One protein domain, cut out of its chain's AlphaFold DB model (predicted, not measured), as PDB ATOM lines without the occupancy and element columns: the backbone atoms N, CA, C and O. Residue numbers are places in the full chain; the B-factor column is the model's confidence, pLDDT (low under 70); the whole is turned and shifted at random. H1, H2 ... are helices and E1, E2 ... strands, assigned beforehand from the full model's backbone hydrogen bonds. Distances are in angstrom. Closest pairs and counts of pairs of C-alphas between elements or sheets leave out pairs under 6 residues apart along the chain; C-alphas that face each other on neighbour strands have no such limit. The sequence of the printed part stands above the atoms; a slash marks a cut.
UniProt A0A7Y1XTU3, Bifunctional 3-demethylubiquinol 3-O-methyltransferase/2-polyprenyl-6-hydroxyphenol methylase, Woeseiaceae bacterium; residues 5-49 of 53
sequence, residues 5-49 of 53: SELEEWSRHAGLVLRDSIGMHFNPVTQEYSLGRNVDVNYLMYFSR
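This is residues 5 to 49 of the 53 residues of the protein "Bifunctional 3-demethylubiquinol 3-O-methyltransferase/2-polyprenyl-6-hydroxyphenol methylase" of Woeseiaceae bacterium (UniProt A0A7Y1XTU3). You are looking at a thin ribbon of three antiparallel strands, with E3 beside the first part of long E1 and E2 beside its last, and helix H1 near the E3 end. The tip, residues 27 to 32, sticks out. The 45 printed residues, with H1, E1, E2 and E3 in chain order and sheet order E2, E1, E3, are mixed in class and loose, with radius of gyration of the C-alphas 13.1 A and spans 42 by 17 by 11 A.

Start at H1, residues 5 to 13, every O i to N i+4 pair within hydrogen-bond range; it only grazes the sheet, C-alphas 11 and 17 being closest to E1, residues 17 to 27, at 6.8 A. E3, residues 44 to 48, is antiparallel to E1 at 160 degrees; find N 19 and O 46, 2.9 A. E2, residues 32 to 36, forms a hairpin with E1, at 148 degrees; find N 25 and O 34, 2.8 A.

From C-alpha 5 at (222.975, 129.898, 134.401), H1 runs 12.6 A. E1 runs 30.9 A, E2 12.7 A, and E3 13.5 A to C-alpha 48 at (210.541, 129.963, 123.393).

The C-alphas farthest apart, of Gly 15 and Val 29, are 41.7 A apart. The printed part has no cut, no link is long, and no printed residue is under 70 in pLDDT.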
ATOM      1  N   SER A   5     223.788 130.619 133.417       88.75
ATOM      2  CA  SER A   5     222.975 129.898 134.401       88.75
ATOM      3  C   SER A   5     221.929 130.773 135.101       88.75
ATOM      4  O   SER A   5     220.830 130.305 135.365       88.75
ATOM      5  N   GLU A   6     222.254 132.037 135.391       92.06
ATOM      6  CA  GLU A   6     221.327 132.968 136.053       92.06
ATOM      7  C   GLU A   6     220.184 133.352 135.107       92.06
ATOM      8  O   GLU A   6     219.020 133.369 135.500       92.06
ATOM      9  N   LEU A   7     220.506 133.601 133.833       91.00
ATOM     10  CA  LEU A   7     219.494 133.910 132.825       91.00
ATOM     11  C   LEU A   7     218.586 132.704 132.545       91.00
ATOM     12  O   LEU A   7     217.377 132.869 132.364       91.00
ATOM     13  N   GLU A   8     219.151 131.497 132.520       90.69
ATOM     14  CA  GLU A   8     218.381 130.266 132.360       90.69
ATOM     15  C   GLU A   8     217.405 130.057 133.528       90.69
ATOM     16  O   GLU A   8     216.234 129.754 133.298       90.69
ATOM     17  N   GLU A   9     217.849 130.275 134.769       93.75
ATOM     18  CA  GLU A   9     216.995 130.182 135.956       93.75
ATOM     19  C   GLU A   9     215.816 131.165 135.874       93.75
ATOM     20  O   GLU A   9     214.658 130.758 136.003       93.75
ATOM     21  N   TRP A  10     216.071 132.436 135.551       94.56
ATOM     22  CA  TRP A  10     215.006 133.433 135.372       94.56
ATOM     23  C   TRP A  10     214.041 133.070 134.242       94.56
ATOM     24  O   TRP A  10     212.832 133.272 134.368       94.56
ATOM     25  N   SER A  11     214.556 132.492 133.156       92.31
ATOM     26  CA  SER A  11     213.742 132.056 132.019       92.31
ATOM     27  C   SER A  11     212.807 130.907 132.402       92.31
ATOM     28  O   SER A  11     211.630 130.941 132.041       92.31
ATOM     29  N   ARG A  12     213.274 129.952 133.222       90.62
ATOM     30  CA  ARG A  12     212.422 128.888 133.783       90.62
ATOM     31  C   ARG A  12     211.311 129.466 134.661       90.62
ATOM     32  O   ARG A  12     210.162 129.054 134.527       90.62
ATOM     33  N   HIS A  13     211.621 130.453 135.506       93.44
ATOM     34  CA  HIS A  13     210.611 131.154 136.313       93.44
ATOM     35  C   HIS A  13     209.585 131.918 135.465       93.44
ATOM     36  O   HIS A  13     208.426 132.029 135.862       93.44
ATOM     37  N   ALA A  14     209.985 132.405 134.290       93.25
ATOM     38  CA  ALA A  14     209.103 133.061 133.329       93.25
ATOM     39  C   ALA A  14     208.297 132.081 132.448       93.25
ATOM     40  O   ALA A  14     207.536 132.526 131.589       93.25
ATOM     41  N   GLY A  15     208.453 130.764 132.634       93.00
ATOM     42  CA  GLY A  15     207.785 129.745 131.817       93.00
ATOM     43  C   GLY A  15     208.353 129.617 130.399       93.00
ATOM     44  O   GLY A  15     207.648 129.184 129.492       93.00
ATOM     45  N   LEU A  16     209.608 130.018 130.190       93.75
ATOM     46  CA  LEU A  16     210.315 129.912 128.917       93.75
ATOM     47  C   LEU A  16     211.307 128.744 128.941       93.75
ATOM     48  O   LEU A  16     211.901 128.426 129.972       93.75
ATOM     49  N   VAL A  17     211.517 128.124 127.782       92.31
ATOM     50  CA  VAL A  17     212.438 126.997 127.593       92.31
ATOM     51  C   VAL A  17     213.608 127.443 126.727       92.31
ATOM     52  O   VAL A  17     213.405 128.058 125.680       92.31
ATOM     53  N   LEU A  18     214.834 127.129 127.155       91.19
ATOM     54  CA  LEU A  18     216.034 127.347 126.350       91.19
ATOM     55  C   LEU A  18     216.019 126.383 125.160       91.19
ATOM     56  O   LEU A  18     215.996 125.166 125.344       91.19
ATOM     57  N   ARG A  19     216.026 126.932 123.947       91.69
ATOM     58  CA  ARG A  19     216.024 126.157 122.700       91.69
ATOM     59  C   ARG A  19     217.412 126.074 122.083       91.69
ATOM     60  O   ARG A  19     217.801 125.007 121.625       91.69
ATOM     61  N   ASP A  20     218.155 127.177 122.099       89.94
ATOM     62  CA  ASP A  20     219.528 127.195 121.605       89.94
ATOM     63  C   ASP A  20     220.368 128.264 122.308       89.94
ATOM     64  O   ASP A  20     219.848 129.261 122.824       89.94
ATOM     65  N   SER A  21     221.681 128.058 122.315       91.06
ATOM     66  CA  SER A  21     222.643 129.040 122.801       91.06
ATOM     67  C   SER A  21     223.907 129.024 121.954       91.06
ATOM     68  O   SER A  21     224.467 127.967 121.658       91.06
ATOM     69  N   ILE A  22     224.359 130.214 121.571       92.75
ATOM     70  CA  ILE A  22     225.529 130.406 120.717       92.75
ATOM     71  C   ILE A  22     226.357 131.579 121.231       92.75
ATOM     72  O   ILE A  22     225.830 132.537 121.789       92.75
ATOM     73  N   GLY A  23     227.663 131.513 121.040       91.06
ATOM     74  CA  GLY A  23     228.568 132.634 121.225       91.06
ATOM     75  C   GLY A  23     228.902 133.307 119.902       91.06
ATOM     76  O   GLY A  23     228.709 132.766 118.812       91.06
ATOM     77  N   MET A  24     229.430 134.512 120.015       90.75
ATOM     78  CA  MET A  24     229.984 135.292 118.928       90.75
ATOM     79  C   MET A  24     231.505 135.332 119.060       90.75
ATOM     80  O   MET A  24     232.056 135.717 120.093       90.75
ATOM     81  N   HIS A  25     232.188 134.999 117.976       88.75
ATOM     82  CA  HIS A  25     233.637 135.043 117.877       88.75
ATOM     83  C   HIS A  25     234.052 136.107 116.878       88.75
ATOM     84  O   HIS A  25     233.507 136.186 115.779       88.75
ATOM     85  N   PHE A  26     235.050 136.894 117.258       88.56
ATOM     86  CA  PHE A  26     235.721 137.801 116.345       88.56
ATOM     87  C   PHE A  26     237.025 137.165 115.875       88.56
ATOM     88  O   PHE A  26     237.864 136.789 116.699       88.56
ATOM     89  N   ASN A  27     237.200 137.052 114.560       88.62
ATOM     90  CA  ASN A  27     238.467 136.658 113.967       88.62
ATOM     91  C   ASN A  27     239.302 137.921 113.701       88.62
ATOM     92  O   ASN A  27     238.978 138.663 112.778       88.62
ATOM     93  N   PRO A  28     240.393 138.179 114.444       90.81
ATOM     94  CA  PRO A  28     241.192 139.387 114.250       90.81
ATOM     95  C   PRO A  28     241.966 139.408 112.926       90.81
ATOM     96  O   PRO A  28     242.373 140.481 112.492       90.81
ATOM     97  N   VAL A  29     242.172 138.251 112.284       95.19
ATOM     98  CA  VAL A  29     242.912 138.144 111.018       95.19
ATOM     99  C   VAL A  29     242.029 138.529 109.838       95.19
ATOM    100  O   VAL A  29     242.452 139.312 108.994       95.19
ATOM    101  N   THR A  30     240.805 137.997 109.778       94.50
ATOM    102  CA  THR A  30     239.850 138.338 108.709       94.50
ATOM    103  C   THR A  30     238.961 139.530 109.066       94.50
ATOM    104  O   THR A  30     238.293 140.075 108.198       94.50
ATOM    105  N   GLN A  31     238.996 139.968 110.329       92.44
ATOM    106  CA  GLN A  31     238.144 141.011 110.908       92.44
ATOM    107  C   GLN A  31     236.645 140.704 110.809       92.44
ATOM    108  O   GLN A  31     235.810 141.607 110.768       92.44
ATOM    109  N   GLU A  32     236.298 139.421 110.804       93.50
ATOM    110  CA  GLU A  32     234.922 138.962 110.670       93.50
ATOM    111  C   GLU A  32     234.360 138.468 111.999       93.50
ATOM    112  O   GLU A  32     235.059 137.882 112.833       93.50
ATOM    113  N   TYR A  33     233.058 138.677 112.166       90.31
ATOM    114  CA  TYR A  33     232.287 138.109 113.260       90.31
ATOM    115  C   TYR A  33     231.606 136.831 112.784       90.31
ATOM    116  O   TYR A  33     231.011 136.789 111.709       90.31
ATOM    117  N   SER A  34     231.672 135.793 113.605       90.19
ATOM    118  CA  SER A  34     231.031 134.509 113.343       90.19
ATOM    119  C   SER A  34     230.292 134.022 114.579       90.19
ATOM    120  O   SER A  34     230.650 134.361 115.709       90.19
ATOM    121  N   LEU A  35     229.244 133.235 114.359       91.19
ATOM    122  CA  LEU A  35     228.494 132.579 115.421       91.19
ATOM    123  C   LEU A  35     229.026 131.158 115.603       91.19
ATOM    124  O   LEU A  35     229.254 130.442 114.628       91.19
ATOM    125  N   GLY A  36     229.230 130.751 116.850       86.56
ATOM    126  CA  GLY A  36     229.758 129.439 117.205       86.56
ATOM    127  C   GLY A  36     229.144 128.920 118.497       86.56
ATOM    128  O   GLY A  36     228.445 129.634 119.199       86.56
ATOM    129  N   ARG A  37     229.401 127.659 118.847       80.62
ATOM    130  CA  ARG A  37     228.840 127.041 120.067       80.62
ATOM    131  C   ARG A  37     229.530 127.468 121.365       80.62
ATOM    132  O   ARG A  37     229.164 126.988 122.431       80.62
ATOM    133  N   ASN A  38     230.569 128.293 121.290       75.06
ATOM    134  CA  ASN A  38     231.428 128.554 122.429       75.06
ATOM    135  C   ASN A  38     230.994 129.843 123.149       75.06
ATOM    136  O   ASN A  38     231.144 130.942 122.625       75.06
ATOM    137  N   VAL A  39     230.416 129.670 124.339       74.31
ATOM    138  CA  VAL A  39     229.716 130.699 125.132       74.31
ATOM    139  C   VAL A  39     230.533 131.224 126.323       74.31
ATOM    140  O   VAL A  39     229.993 131.886 127.208       74.31
ATOM    141  N   ASP A  40     231.839 130.937 126.365       73.88
ATOM    142  CA  ASP A  40     232.699 131.206 127.530       73.88
ATOM    143  C   ASP A  40     232.852 132.701 127.864       73.88
ATOM    144  O   ASP A  40     233.083 133.067 129.017       73.88
ATOM    145  N   VAL A  41     232.732 133.581 126.862       78.19
ATOM    146  CA  VAL A  41     232.981 135.031 127.006       78.19
ATOM    147  C   VAL A  41     231.729 135.864 126.738       78.19
ATOM    148  O   VAL A  41     231.490 136.875 127.399       78.19
ATOM    149  N   ASN A  42     230.924 135.457 125.761       86.94
ATOM    150  CA  ASN A  42     229.654 136.081 125.423       86.94
ATOM    151  C   ASN A  42     228.656 134.997 125.012       86.94
ATOM    152  O   ASN A  42     229.047 133.891 124.644       86.94
ATOM    153  N   TYR A  43     227.370 135.315 125.093       89.94
ATOM    154  CA  TYR A  43     226.319 134.370 124.767       89.94
ATOM    155  C   TYR A  43     225.098 135.090 124.191       89.94
ATOM    156  O   TYR A  43     224.736 136.192 124.604       89.94
ATOM    157  N   LEU A  44     224.461 134.427 123.237       90.69
ATOM    158  CA  LEU A  44     223.141 134.692 122.691       90.69
ATOM    159  C   LEU A  44     222.298 133.464 123.019       90.69
ATOM    160  O   LEU A  44     222.693 132.342 122.706       90.69
ATOM    161  N   MET A  45     221.160 133.669 123.672       91.81
ATOM    162  CA  MET A  45     220.257 132.591 124.065       91.81
ATOM    163  C   MET A  45     218.897 132.798 123.423       91.81
ATOM    164  O   MET A  45     218.331 133.890 123.484       91.81
ATOM    165  N   TYR A  46     218.381 131.735 122.819       92.25
ATOM    166  CA  TYR A  46     217.049 131.692 122.248       92.25
ATOM    167  C   TYR A  46     216.122 130.927 123.188       92.25
ATOM    168  O   TYR A  46     216.339 129.749 123.482       92.25
ATOM    169  N   PHE A  47     215.078 131.614 123.640       93.75
ATOM    170  CA  PHE A  47     214.039 131.050 124.483       93.75
ATOM    171  C   PHE A  47     212.702 131.078 123.749       93.75
ATOM    172  O   PHE A  47     212.371 132.070 123.095       93.75
ATOM    173  N   SER A  48     211.913 130.019 123.896       93.75
ATOM    174  CA  SER A  48     210.541 129.963 123.393       93.75
ATOM    175  C   SER A  48     209.589 129.544 124.509       93.75
ATOM    176  O   SER A  48     210.004 128.935 125.500       93.75
ATOM    177  N   ARG A  49     208.298 129.845 124.351       92.00
ATOM    178  CA  ARG A  49     207.277 129.201 125.178       92.00
ATOM    179  C   ARG A  49     207.139 127.722 124.776       92.00
ATOM    180  O   ARG A  49     207.452 127.385 123.630       92.00
TER     181      ARG A  49